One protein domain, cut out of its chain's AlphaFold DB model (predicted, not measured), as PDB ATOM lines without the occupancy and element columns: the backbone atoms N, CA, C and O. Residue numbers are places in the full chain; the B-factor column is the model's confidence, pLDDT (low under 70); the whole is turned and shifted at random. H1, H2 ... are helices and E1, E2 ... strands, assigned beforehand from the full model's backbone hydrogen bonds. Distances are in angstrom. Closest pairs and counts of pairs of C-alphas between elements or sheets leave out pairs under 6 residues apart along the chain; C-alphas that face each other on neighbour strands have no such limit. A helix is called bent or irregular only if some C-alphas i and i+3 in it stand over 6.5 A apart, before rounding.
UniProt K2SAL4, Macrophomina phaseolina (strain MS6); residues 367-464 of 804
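Overview. This is residues 367 to 464 of the 804 residues of a protein of Macrophomina phaseolina (strain MS6) (UniProt K2SAL4). A five-stranded antiparallel sheet has a helical hairpin, H2 and H3, packed over one face, chiefly over E2, E4 and E3; H4 leads away from the sheet after E5, and H1 lies off the sheet near H2. A long loop, residues 432 to 447, makes a wide excursion between E4 and E5. The 98 printed residues include four named helices and five named strands, in the order E1 E2 H1 H2 H3 E3 E4 E5 H4; the sheet order is E1 E5 E3 E4 E2. The class is mixed, helices and strands, and the whole is compact, with a radius of gyration of the C-alphas of 13.2 A and a flat outline spanning 43 by 36 by 18 A.

Arrangement. E1, residues 367 to 369, is an edge strand, antiparallel to E5, residues 448 to 451, with N 368 and O 449 2.8 A apart. E5 is antiparallel to E3, residues 420 to 424, with N 423 and O 448 at 2.8 A. E3 and E4, residues 427 to 431, form a hairpin, with N 422 and O 429 at 2.8 A. E4 is antiparallel to the other edge strand, E2, residues 378 to 381, with N 380 and O 428 at 2.8 A. H2, residues 396 to 403, and H3, residues 405 to 414, form two layers with the sheet, helices on one face of it. H2 has a height over the sheet of 8.5 A and lies over E2 and, only just, E4, with 3 C-alphas on E4; its closest C-alphas to E4 are those of His 402 and Cys 428, 4.6 A. H3, at a height of 8.1 A, lies over E3 and, only just, E4, with 3 C-alphas on E4; the closest C-alphas of H3 and E3 are those of Ala 405 and Tyr 423, 5.3 A. H2 and H3, a helical hairpin, touch at a shallow tilt of 29 degrees, opposite ways, the C-alphas of Ala 401 and Cys 408 being closest at 4.2 A. H1, residues 389 to 392, is not on the sheet and is close to but not clearly touching H2, the closest C-alphas, Thr 391 and Thr 398, being 6.5 A apart. H4, residues 453 to 462, is not on the sheet, but only just, with 4 pairs of C-alphas within 10 A, and is apart from H3. Every O i to N i+4 pair is within hydrogen-bond range in H3 and H4; in H2 it is 2 of 4, and H1 is too short for such a pair.

Along the chain. E1 begins at C-alpha 367 (48.536, 52.102, 17.949). H2 is irregular, C-alphas 399 and 402 being 7.6 A apart. H3 is 14.2 A long, E3 14.0 A, E4 13.8 A and H4 14.2 A; H4 ends at C-alpha 462 (52.539, 33.629, 31.718).

Size, cuts and confidence. The C-alphas of Glu 383 and Glu 464, farthest apart, are 42.8 A apart. The printed part has no cut. The link from E4 to E5 is long, and within it residues 438 to 439 pair with residues 371 to 372, antiparallel. Residues 382 to 395 have pLDDT under 70; the mean of the printed part is 86.9.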
ATOM      1  N   THR A 367      49.660  51.567  18.729       97.00
ATOM      2  CA  THR A 367      48.536  52.102  17.949       97.00
ATOM      3  C   THR A 367      48.891  52.117  16.454       97.00
ATOM      4  O   THR A 367      50.022  52.462  16.109       97.00
ATOM      5  N   ILE A 368      47.946  51.766  15.574       96.44
ATOM      6  CA  ILE A 368      48.060  51.817  14.105       96.44
ATOM      7  C   ILE A 368      46.750  52.385  13.523       96.44
ATOM      8  O   ILE A 368      45.671  51.845  13.763       96.44
ATOM      9  N   SER A 369      46.846  53.457  12.734       94.88
ATOM     10  CA  SER A 369      45.715  54.080  12.022       94.88
ATOM     11  C   SER A 369      45.573  53.544  10.584       94.88
ATOM     12  O   SER A 369      46.564  53.125   9.980       94.88
ATOM     13  N   ASP A 370      44.368  53.627  10.008       94.06
ATOM     14  CA  ASP A 370      43.956  52.954   8.756       94.06
ATOM     15  C   ASP A 370      43.972  51.405   8.882       94.06
ATOM     16  O   ASP A 370      44.290  50.695   7.924       94.06
ATOM     17  N   TRP A 371      43.682  50.864  10.074       95.69
ATOM     18  CA  TRP A 371      43.889  49.446  10.410       95.69
ATOM     19  C   TRP A 371      42.810  48.886  11.343       95.69
ATOM     20  O   TRP A 371      42.418  49.551  12.304       95.69
ATOM     21  N   ASP A 372      42.385  47.645  11.104       95.81
ATOM     22  CA  ASP A 372      41.349  46.944  11.869       95.81
ATOM     23  C   ASP A 372      41.891  45.654  12.507       95.81
ATOM     24  O   ASP A 372      42.247  44.703  11.806       95.81
ATOM     25  N   ASN A 373      41.963  45.632  13.840       96.94
ATOM     26  CA  ASN A 373      42.403  44.496  14.653       96.94
ATOM     27  C   ASN A 373      41.276  43.558  15.106       96.94
ATOM     28  O   ASN A 373      41.540  42.670  15.910       96.94
ATOM     29  N   LEU A 374      40.048  43.726  14.603       95.88
ATOM     30  CA  LEU A 374      38.918  42.831  14.884       95.88
ATOM     31  C   LEU A 374      38.558  42.730  16.384       95.88
ATOM     32  O   LEU A 374      38.132  41.680  16.859       95.88
ATOM     33  N   SER A 375      38.704  43.825  17.143       94.88
ATOM     34  CA  SER A 375      38.327  43.924  18.571       94.88
ATOM     35  C   SER A 375      36.804  43.881  18.824       94.88
ATOM     36  O   SER A 375      36.281  44.729  19.538       94.88
ATOM     37  N   GLU A 376      36.056  42.961  18.217       88.06
ATOM     38  CA  GLU A 376      34.583  43.020  18.138       88.06
ATOM     39  C   GLU A 376      33.823  42.454  19.360       88.06
ATOM     40  O   GLU A 376      32.595  42.512  19.388       88.06
ATOM     41  N   GLU A 377      34.523  41.955  20.382       90.88
ATOM     42  CA  GLU A 377      33.945  41.294  21.571       90.88
ATOM     43  C   GLU A 377      33.033  42.217  22.405       90.88
ATOM     44  O   GLU A 377      31.937  41.814  22.799       90.88
ATOM     45  N   TRP A 378      33.437  43.474  22.626       90.31
ATOM     46  CA  TRP A 378      32.600  44.488  23.280       90.31
ATOM     47  C   TRP A 378      32.565  45.782  22.474       90.31
ATOM     48  O   TRP A 378      33.588  46.440  22.292       90.31
ATOM     49  N   VAL A 379      31.374  46.189  22.031       90.50
ATOM     50  CA  VAL A 379      31.167  47.391  21.212       90.50
ATOM     51  C   VAL A 379      30.403  48.451  22.003       90.50
ATOM     52  O   VAL A 379      29.332  48.179  22.534       90.50
ATOM     53  N   TYR A 380      30.912  49.680  22.024       87.38
ATOM     54  CA  TYR A 380      30.284  50.848  22.644       87.38
ATOM     55  C   TYR A 380      30.044  51.916  21.575       87.38
ATOM     56  O   TYR A 380      30.973  52.297  20.865       87.38
ATOM     57  N   ASN A 381      28.822  52.435  21.472       86.00
ATOM     58  CA  ASN A 381      28.487  53.533  20.563       86.00
ATOM     59  C   ASN A 381      27.473  54.495  21.202       86.00
ATOM     60  O   ASN A 381      26.898  54.197  22.247       86.00
ATOM     61  N   GLY A 382      27.266  55.659  20.583       69.88
ATOM     62  CA  GLY A 382      26.377  56.699  21.117       69.88
ATOM     63  C   GLY A 382      24.871  56.391  21.057       69.88
ATOM     64  O   GLY A 382      24.087  57.147  21.628       69.88
ATOM     65  N   GLU A 383      24.451  55.314  20.379       64.44
ATOM     66  CA  GLU A 383      23.033  54.983  20.137       64.44
ATOM     67  C   GLU A 383      22.531  53.757  20.921       64.44
ATOM     68  O   GLU A 383      21.321  53.538  21.009       64.44
ATOM     69  N   ARG A 384      23.433  52.962  21.509       55.91
ATOM     70  CA  ARG A 384      23.106  51.819  22.369       55.91
ATOM     71  C   ARG A 384      23.791  51.955  23.724       55.91
ATOM     72  O   ARG A 384      25.011  51.858  23.817       55.91
ATOM     73  N   GLU A 385      22.994  52.026  24.788       51.53
ATOM     74  CA  GLU A 385      23.431  51.471  26.071       51.53
ATOM     75  C   GLU A 385      23.570  49.957  25.884       51.53
ATOM     76  O   GLU A 385      22.594  49.209  25.930       51.53
ATOM     77  N   VAL A 386      24.789  49.505  25.593       53.00
ATOM     78  CA  VAL A 386      25.130  48.086  25.686       53.00
ATOM     79  C   VAL A 386      25.173  47.745  27.167       53.00
ATOM     80  O   VAL A 386      25.978  48.303  27.907       53.00
ATOM     81  N   VAL A 387      24.267  46.866  27.596       51.44
ATOM     82  CA  VAL A 387      24.131  46.430  28.992       51.44
ATOM     83  C   VAL A 387      24.911  45.131  29.192       51.44
ATOM     84  O   VAL A 387      24.354  44.065  29.424       51.44
ATOM     85  N   ASP A 388      26.230  45.238  29.072       56.12
ATOM     86  CA  ASP A 388      27.164  44.293  29.688       56.12
ATOM     87  C   ASP A 388      27.200  44.552  31.212       56.12
ATOM     88  O   ASP A 388      26.954  45.678  31.664       56.12
ATOM     89  N   GLU A 389      27.519  43.542  32.017       53.62
ATOM     90  CA  GLU A 389      27.617  43.631  33.480       53.62
ATOM     91  C   GLU A 389      28.621  44.722  33.907       53.62
ATOM     92  O   GLU A 389      28.361  45.520  34.811       53.62
ATOM     93  N   PHE A 390      29.720  44.864  33.159       54.31
ATOM     94  CA  PHE A 390      30.737  45.902  33.378       54.31
ATOM     95  C   PHE A 390      30.255  47.336  33.045       54.31
ATOM     96  O   PHE A 390      30.867  48.329  33.448       54.31
ATOM     97  N   THR A 391      29.135  47.464  32.333       54.03
ATOM     98  CA  THR A 391      28.409  48.727  32.076       54.03
ATOM     99  C   THR A 391      27.252  48.948  33.047       54.03
ATOM    100  O   THR A 391      27.017  50.092  33.429       54.03
ATOM    101  N   ALA A 392      26.602  47.885  33.534       51.53
ATOM    102  CA  ALA A 392      25.687  47.960  34.678       51.53
ATOM    103  C   ALA A 392      26.413  48.439  35.956       51.53
ATOM    104  O   ALA A 392      25.836  49.166  36.761       51.53
ATOM    105  N   ALA A 393      27.714  48.140  36.081       50.22
ATOM    106  CA  ALA A 393      28.618  48.709  37.085       50.22
ATOM    107  C   ALA A 393      28.900  50.227  36.927       50.22
ATOM    108  O   ALA A 393      29.600  50.815  37.752       50.22
ATOM    109  N   GLY A 394      28.359  50.889  35.896       52.25
ATOM    110  CA  GLY A 394      28.169  52.344  35.871       52.25
ATOM    111  C   GLY A 394      29.426  53.211  35.732       52.25
ATOM    112  O   GLY A 394      29.382  54.389  36.087       52.25
ATOM    113  N   SER A 395      30.547  52.678  35.230       64.94
ATOM    114  CA  SER A 395      31.765  53.483  35.067       64.94
ATOM    115  C   SER A 395      31.581  54.585  34.010       64.94
ATOM    116  O   SER A 395      31.162  54.330  32.878       64.94
ATOM    117  N   ASP A 396      31.969  55.821  34.338       71.31
ATOM    118  CA  ASP A 396      31.983  56.911  33.354       71.31
ATOM    119  C   ASP A 396      32.964  56.637  32.200       71.31
ATOM    120  O   ASP A 396      32.791  57.161  31.103       71.31
ATOM    121  N   VAL A 397      33.977  55.791  32.407       79.25
ATOM    122  CA  VAL A 397      34.969  55.452  31.377       79.25
ATOM    123  C   VAL A 397      34.330  54.639  30.247       79.25
ATOM    124  O   VAL A 397      34.467  55.002  29.083       79.25
ATOM    125  N   THR A 398      33.572  53.586  30.571       76.94
ATOM    126  CA  THR A 398      32.887  52.752  29.564       76.94
ATOM    127  C   THR A 398      31.762  53.507  28.860       76.94
ATOM    128  O   THR A 398      31.671  53.458  27.635       76.94
ATOM    129  N   ARG A 399      30.964  54.299  29.591       78.12
ATOM    130  CA  ARG A 399      29.909  55.137  28.991       78.12
ATOM    131  C   ARG A 399      30.451  56.152  27.978       78.12
ATOM    132  O   ARG A 399      29.776  56.455  26.997       78.12
ATOM    133  N   ASN A 400      31.651  56.685  28.207       87.69
ATOM    134  CA  ASN A 400      32.276  57.681  27.335       87.69
ATOM    135  C   ASN A 400      33.242  57.075  26.293       87.69
ATOM    136  O   ASN A 400      33.747  57.820  25.455       87.69
ATOM    137  N   ALA A 401      33.462  55.753  26.291       90.88
ATOM    138  CA  ALA A 401      34.456  55.067  25.454       90.88
ATOM    139  C   ALA A 401      34.343  55.381  23.950       90.88
ATOM    140  O   ALA A 401      35.347  55.488  23.254       90.88
ATOM    141  N   HIS A 402      33.119  55.572  23.452       91.75
ATOM    142  CA  HIS A 402      32.829  55.868  22.049       91.75
ATOM    143  C   HIS A 402      33.210  57.290  21.595       91.75
ATOM    144  O   HIS A 402      33.095  57.586  20.412       91.75
ATOM    145  N   ARG A 403      33.621  58.194  22.498       92.38
ATOM    146  CA  ARG A 403      33.828  59.621  22.174       92.38
ATOM    147  C   ARG A 403      35.185  59.948  21.559       92.38
ATOM    148  O   ARG A 403      35.322  60.986  20.912       92.38
ATOM    149  N   SER A 404      36.202  59.129  21.813       94.56
ATOM    150  CA  SER A 404      37.543  59.307  21.255       94.56
ATOM    151  C   SER A 404      38.362  58.020  21.345       94.56
ATOM    152  O   SER A 404      38.130  57.189  22.224       94.56
ATOM    153  N   ALA A 405      39.392  57.889  20.505       95.19
ATOM    154  CA  ALA A 405      40.360  56.793  20.604       95.19
ATOM    155  C   ALA A 405      41.028  56.725  21.994       95.19
ATOM    156  O   ALA A 405      41.275  55.639  22.517       95.19
ATOM    157  N   SER A 406      41.253  57.879  22.637       96.12
ATOM    158  CA  SER A 406      41.741  57.965  24.018       96.12
ATOM    159  C   SER A 406      40.749  57.410  25.046       96.12
ATOM    160  O   SER A 406      41.168  56.672  25.935       96.12
ATOM    161  N   ASP A 407      39.454  57.709  24.925       95.06
ATOM    162  CA  ASP A 407      38.427  57.183  25.835       95.06
ATOM    163  C   ASP A 407      38.236  55.675  25.630       95.06
ATOM    164  O   ASP A 407      38.167  54.923  26.601       95.06
ATOM    165  N   CYS A 408      38.264  55.213  24.376       95.62
ATOM    166  CA  CYS A 408      38.219  53.796  24.023       95.62
ATOM    167  C   CYS A 408      39.406  53.019  24.618       95.62
ATOM    168  O   CYS A 408      39.233  52.017  25.317       95.62
ATOM    169  N   ARG A 409      40.627  53.544  24.452       96.25
ATOM    170  CA  ARG A 409      41.839  53.005  25.084       96.25
ATOM    171  C   ARG A 409      41.734  52.978  26.612       96.25
ATOM    172  O   ARG A 409      42.164  52.009  27.238       96.25
ATOM    173  N   ASN A 410      41.170  54.020  27.222       95.12
ATOM    174  CA  ASN A 410      40.977  54.085  28.670       95.12
ATOM    175  C   ASN A 410      39.940  53.059  29.158       95.12
ATOM    176  O   ASN A 410      40.145  52.467  30.216       95.12
ATOM    177  N   ALA A 411      38.890  52.780  28.381       93.62
ATOM    178  CA  ALA A 411      37.934  51.712  28.673       93.62
ATOM    179  C   ALA A 411      38.588  50.319  28.600       93.62
ATOM    180  O   ALA A 411      38.375  49.506  29.500       93.62
ATOM    181  N   CYS A 412      39.469  50.074  27.621       94.94
ATOM    182  CA  CYS A 412      40.286  48.855  27.593       94.94
ATOM    183  C   CYS A 412      41.195  48.745  28.826       94.94
ATOM    184  O   CYS A 412      41.305  47.683  29.424       94.94
ATOM    185  N   ILE A 413      41.820  49.841  29.271       94.94
ATOM    186  CA  ILE A 413      42.653  49.824  30.484       94.94
ATOM    187  C   ILE A 413      41.809  49.544  31.737       94.94
ATOM    188  O   ILE A 413      42.223  48.735  32.567       94.94
ATOM    189  N   ALA A 414      40.624  50.150  31.857       91.88
ATOM    190  CA  ALA A 414      39.707  49.923  32.974       91.88
ATOM    191  C   ALA A 414      39.189  48.473  33.036       91.88
ATOM    192  O   ALA A 414      39.036  47.922  34.126       91.88
ATOM    193  N   ARG A 415      38.960  47.830  31.883       90.06
ATOM    194  CA  ARG A 415      38.561  46.421  31.803       90.06
ATOM    195  C   ARG A 415      39.774  45.506  31.985       90.06
ATOM    196  O   ARG A 415      40.695  45.520  31.175       90.06
ATOM    197  N   HIS A 416      39.791  44.711  33.053       90.31
ATOM    198  CA  HIS A 416      40.991  43.988  33.499       90.31
ATOM    199  C   HIS A 416      41.604  43.045  32.441       90.31
ATOM    200  O   HIS A 416      42.825  43.034  32.290       90.31
ATOM    201  N   ASN A 417      40.773  42.312  31.692       91.31
ATOM    202  CA  ASN A 417      41.190  41.302  30.713       91.31
ATOM    203  C   ASN A 417      41.358  41.829  29.275       91.31
ATOM    204  O   ASN A 417      41.782  41.071  28.414       91.31
ATOM    205  N   CYS A 418      41.051  43.098  28.985       94.88
ATOM    206  CA  CYS A 418      41.167  43.635  27.624       94.88
ATOM    207  C   CYS A 418      42.642  43.714  27.180       94.88
ATOM    208  O   CYS A 418      43.464  44.323  27.873       94.88
ATOM    209  N   LEU A 419      42.982  43.132  26.028       96.31
ATOM    210  CA  LEU A 419      44.323  43.197  25.429       96.31
ATOM    211  C   LEU A 419      44.417  44.264  24.332       96.31
ATOM    212  O   LEU A 419      45.483  44.861  24.154       96.31
ATOM    213  N   GLN A 420      43.317  44.531  23.625       97.50
ATOM    214  CA  GLN A 420      43.297  45.408  22.457       97.50
ATOM    215  C   GLN A 420      41.963  46.136  22.261       97.50
ATOM    216  O   GLN A 420      40.919  45.734  22.777       97.50
ATOM    217  N   TYR A 421      42.019  47.228  21.506       97.75
ATOM    218  CA  TYR A 421      40.870  48.050  21.143       97.75
ATOM    219  C   TYR A 421      40.949  48.482  19.677       97.75
ATOM    220  O   TYR A 421      42.039  48.556  19.106       97.75
ATOM    221  N   SER A 422      39.813  48.845  19.091       97.31
ATOM    222  CA  SER A 422      39.755  49.680  17.894       97.31
ATOM    223  C   SER A 422      38.718  50.791  18.045       97.31
ATOM    224  O   SER A 422      37.708  50.653  18.736       97.31
ATOM    225  N   TYR A 423      38.996  51.932  17.428       96.69
ATOM    226  CA  TYR A 423      38.163  53.123  17.466       96.69
ATOM    227  C   TYR A 423      37.834  53.592  16.052       96.69
ATOM    228  O   TYR A 423      38.716  53.760  15.215       96.69
ATOM    229  N   GLU A 424      36.556  53.849  15.829       94.56
ATOM    230  CA  GLU A 424      35.954  54.489  14.664       94.56
ATOM    231  C   GLU A 424      35.092  55.655  15.199       94.56
ATOM    232  O   GLU A 424      34.658  55.593  16.351       94.56
ATOM    233  N   PRO A 425      34.843  56.745  14.446       92.69
ATOM    234  CA  PRO A 425      34.014  57.849  14.930       92.69
ATOM    235  C   PRO A 425      32.676  57.387  15.532       92.69
ATOM    236  O   PRO A 425      31.900  56.695  14.876       92.69
ATOM    237  N   ASP A 426      32.439  57.764  16.792       91.12
ATOM    238  CA  ASP A 426      31.282  57.379  17.617       91.12
ATOM    239  C   ASP A 426      31.120  55.859  17.893       91.12
ATOM    240  O   ASP A 426      30.077  55.437  18.406       91.12
ATOM    241  N   ILE A 427      32.144  55.032  17.619       92.75
ATOM    242  CA  ILE A 427      32.172  53.577  17.877       92.75
ATOM    243  C   ILE A 427      33.536  53.130  18.446       92.75
ATOM    244  O   ILE A 427      34.542  53.051  17.744       92.75
ATOM    245  N   CYS A 428      33.549  52.722  19.713       94.44
ATOM    246  CA  CYS A 428      34.662  51.990  20.323       94.44
ATOM    247  C   CYS A 428      34.392  50.481  20.292       94.44
ATOM    248  O   CYS A 428      33.263  50.055  20.535       94.44
ATOM    249  N   ARG A 429      35.421  49.669  20.043       95.31
ATOM    250  CA  ARG A 429      35.376  48.204  20.120       95.31
ATOM    251  C   ARG A 429      36.563  47.693  20.947       95.31
ATOM    252  O   ARG A 429      37.666  48.216  20.802       95.31
ATOM    253  N   LEU A 430      36.355  46.719  21.827       95.75
ATOM    254  CA  LEU A 430      37.351  46.158  22.750       95.75
ATOM    255  C   LEU A 430      37.385  44.626  22.653       95.75
ATOM    256  O   LEU A 430      36.333  44.019  22.470       95.75
ATOM    257  N   SER A 431      38.544  43.998  22.888       95.69
ATOM    258  CA  SER A 431      38.632  42.544  23.098       95.69
ATOM    259  C   SER A 431      39.723  42.121  24.092       95.69
ATOM    260  O   SER A 431      40.752  42.785  24.259       95.69
ATOM    261  N   SER A 432      39.472  41.001  24.771       94.38
ATOM    262  CA  SER A 432      40.411  40.233  25.588       94.38
ATOM    263  C   SER A 432      41.334  39.317  24.789       94.38
ATOM    264  O   SER A 432      42.344  38.870  25.326       94.38
ATOM    265  N   VAL A 433      41.039  39.069  23.514       92.94
ATOM    266  CA  VAL A 433      41.841  38.209  22.642       92.94
ATOM    267  C   VAL A 433      42.772  39.055  21.777       92.94
ATOM    268  O   VAL A 433      42.412  40.142  21.326       92.94
ATOM    269  N   LEU A 434      43.993  38.567  21.557       95.12
ATOM    270  CA  LEU A 434      44.985  39.234  20.719       95.12
ATOM    271  C   LEU A 434      44.827  38.820  19.250       95.12
ATOM    272  O   LEU A 434      44.748  37.636  18.933       95.12
ATOM    273  N   VAL A 435      44.818  39.808  18.358       97.00
ATOM    274  CA  VAL A 435      44.734  39.679  16.897       97.00
ATOM    275  C   VAL A 435      45.613  40.780  16.281       97.00
ATOM    276  O   VAL A 435      45.591  41.924  16.745       97.00
ATOM    277  N   LEU A 436      46.401  40.481  15.238       97.38
ATOM    278  CA  LEU A 436      47.180  41.522  14.544       97.38
ATOM    279  C   LEU A 436      46.281  42.371  13.637       97.38
ATOM    280  O   LEU A 436      46.458  43.582  13.551       97.38
ATOM    281  N   GLY A 437      45.304  41.761  12.978       96.12
ATOM    282  CA  GLY A 437      44.365  42.440  12.097       96.12
ATOM    283  C   GLY A 437      44.872  42.626  10.674       96.12
ATOM    284  O   GLY A 437      45.785  41.941  10.216       96.12
ATOM    285  N   LYS A 438      44.255  43.572   9.966       94.75
ATOM    286  CA  LYS A 438      44.557  43.890   8.564       94.75
ATOM    287  C   LYS A 438      44.333  45.377   8.247       94.75
ATOM    288  O   LYS A 438      43.567  46.040   8.952       94.75
ATOM    289  N   PRO A 439      44.958  45.917   7.180       93.25
ATOM    290  CA  PRO A 439      44.676  47.270   6.706       93.25
ATOM    291  C   PRO A 439      43.189  47.454   6.393       93.25
ATOM    292  O   PRO A 439      42.570  46.583   5.770       93.25
ATOM    293  N   ASP A 440      42.618  48.603   6.759       89.56
ATOM    294  CA  ASP A 440      41.233  48.893   6.401       89.56
ATOM    295  C   ASP A 440      41.126  49.335   4.937       89.56
ATOM    296  O   ASP A 440      41.523  50.432   4.543       89.56
ATOM    297  N   ASN A 441      40.542  48.468   4.114       84.50
ATOM    298  CA  ASN A 441      40.298  48.753   2.702       84.50
ATOM    299  C   ASN A 441      39.118  49.722   2.483       84.50
ATOM    300  O   ASN A 441      38.933  50.235   1.372       84.50
ATOM    301  N   ASN A 442      38.314  50.010   3.515       86.38
ATOM    302  CA  ASN A 442      37.218  50.968   3.428       86.38
ATOM    303  C   ASN A 442      37.712  52.414   3.599       86.38
ATOM    304  O   ASN A 442      37.586  53.007   4.661       86.38
ATOM    305  N   ALA A 443      38.161  53.045   2.512       78.50
ATOM    306  CA  ALA A 443      38.604  54.448   2.492       78.50
ATOM    307  C   ALA A 443      37.510  55.519   2.787       78.50
ATOM    308  O   ALA A 443      37.681  56.687   2.420       78.50
ATOM    309  N   ALA A 444      36.376  55.130   3.379       83.75
ATOM    310  CA  ALA A 444      35.359  56.003   3.969       83.75
ATOM    311  C   ALA A 444      35.148  55.766   5.484       83.75
ATOM    312  O   ALA A 444      34.398  56.522   6.098       83.75
ATOM    313  N   ARG A 445      35.798  54.753   6.073       85.50
ATOM    314  CA  ARG A 445      35.939  54.545   7.519       85.50
ATOM    315  C   ARG A 445      37.310  55.074   7.948       85.50
ATOM    316  O   ARG A 445      38.292  54.936   7.225       85.50
ATOM    317  N   GLU A 446      37.365  55.711   9.111       89.81
ATOM    318  CA  GLU A 446      38.611  56.159   9.740       89.81
ATOM    319  C   GLU A 446      38.785  55.343  11.025       89.81
ATOM    320  O   GLU A 446      38.276  55.728  12.075       89.81
ATOM    321  N   ILE A 447      39.422  54.172  10.916       94.88
ATOM    322  CA  ILE A 447      39.642  53.256  12.043       94.88
ATOM    323  C   ILE A 447      41.091  53.299  12.541       94.88
ATOM    324  O   ILE A 447      42.052  53.308  11.764       94.88
ATOM    325  N   GLU A 448      41.232  53.320  13.862       96.44
ATOM    326  CA  GLU A 448      42.495  53.233  14.584       96.44
ATOM    327  C   GLU A 448      42.458  52.052  15.555       96.44
ATOM    328  O   GLU A 448      41.609  51.990  16.440       96.44
ATOM    329  N   SER A 449      43.392  51.120  15.392       97.69
ATOM    330  CA  SER A 449      43.561  49.951  16.258       97.69
ATOM    331  C   SER A 449      44.698  50.172  17.249       97.69
ATOM    332  O   SER A 449      45.693  50.815  16.919       97.69
ATOM    333  N   GLY A 450      44.590  49.630  18.459       97.69
ATOM    334  CA  GLY A 450      45.626  49.755  19.478       97.69
ATOM    335  C   GLY A 450      45.694  48.579  20.443       97.69
ATOM    336  O   GLY A 450      44.720  47.865  20.673       97.69
ATOM    337  N   TRP A 451      46.881  48.395  21.015       98.12
ATOM    338  CA  TRP A 451      47.258  47.200  21.764       98.12
ATOM    339  C   TRP A 451      47.885  47.577  23.105       98.12
ATOM    340  O   TRP A 451      48.777  48.430  23.196       98.12
ATOM    341  N   LEU A 452      47.444  46.925  24.180       97.31
ATOM    342  CA  LEU A 452      47.982  47.137  25.520       97.31
ATOM    343  C   LEU A 452      49.260  46.314  25.705       97.31
ATOM    344  O   LEU A 452      49.295  45.344  26.454       97.31
ATOM    345  N   MET A 453      50.339  46.753  25.046       95.69
ATOM    346  CA  MET A 453      51.639  46.065  24.954       95.69
ATOM    347  C   MET A 453      52.195  45.531  26.288       95.69
ATOM    348  O   MET A 453      52.890  44.521  26.294       95.69
ATOM    349  N   LYS A 454      51.890  46.171  27.431       95.06
ATOM    350  CA  LYS A 454      52.268  45.652  28.761       95.06
ATOM    351  C   LYS A 454      51.503  44.374  29.143       95.06
ATOM    352  O   LYS A 454      52.125  43.453  29.654       95.06
ATOM    353  N   ARG A 455      50.194  44.296  28.865       95.06
ATOM    354  CA  ARG A 455      49.376  43.089  29.093       95.06
ATOM    355  C   ARG A 455      49.741  41.970  28.123       95.06
ATOM    356  O   ARG A 455      49.863  40.838  28.555       95.06
ATOM    357  N   ILE A 456      50.002  42.292  26.853       93.75
ATOM    358  CA  ILE A 456      50.435  41.308  25.842       93.75
ATOM    359  C   ILE A 456      51.772  40.661  26.233       93.75
ATOM    360  O   ILE A 456      51.925  39.447  26.123       93.75
ATOM    361  N   LYS A 457      52.723  41.447  26.759       92.69
ATOM    362  CA  LYS A 457      53.972  40.902  27.313       92.69
ATOM    363  C   LYS A 457      53.747  40.040  28.558       92.69
ATOM    364  O   LYS A 457      54.405  39.016  28.672       92.69
ATOM    365  N   SER A 458      52.812  40.425  29.432       91.62
ATOM    366  CA  SER A 458      52.392  39.624  30.593       91.62
ATOM    367  C   SER A 458      51.853  38.261  30.144       91.62
ATOM    368  O   SER A 458      52.463  37.241  30.446       91.62
ATOM    369  N   PHE A 459      50.836  38.263  29.272       88.75
ATOM    370  CA  PHE A 459      50.247  37.083  28.633       88.75
ATOM    371  C   PHE A 459      51.308  36.153  28.024       88.75
ATOM    372  O   PHE A 459      51.344  34.976  28.363       88.75
ATOM    373  N   ARG A 460      52.239  36.672  27.207       88.88
ATOM    374  CA  ARG A 460      53.329  35.859  26.632       88.88
ATOM    375  C   ARG A 460      54.278  35.282  27.694       88.88
ATOM    376  O   ARG A 460      54.785  34.186  27.501       88.88
ATOM    377  N   SER A 461      54.522  35.993  28.797       87.50
ATOM    378  CA  SER A 461      55.380  35.523  29.902       87.50
ATOM    379  C   SER A 461      54.691  34.591  30.907       87.50
ATOM    380  O   SER A 461      55.372  33.980  31.727       87.50
ATOM    381  N   GLU A 462      53.362  34.494  30.859       87.81
ATOM    382  CA  GLU A 462      52.539  33.629  31.718       87.81
ATOM    383  C   GLU A 462      52.279  32.245  31.088       87.81
ATOM    384  O   GLU A 462      51.777  31.348  31.762       87.81
ATOM    385  N   LEU A 463      52.637  32.059  29.812       87.12
ATOM    386  CA  LEU A 463      52.499  30.799  29.078       87.12
ATOM    387  C   LEU A 463      53.746  29.918  29.248       87.12
ATOM    388  O   LEU A 463      54.880  30.392  29.165       87.12
ATOM    389  N   GLU A 464      53.537  28.618  29.474       80.56
ATOM    390  CA  GLU A 464      54.630  27.649  29.608       80.56
ATOM    391  C   GLU A 464      55.347  27.400  28.260       80.56
ATOM    392  O   GLU A 464      54.714  27.466  27.203       80.56
TER     393      GLU A 464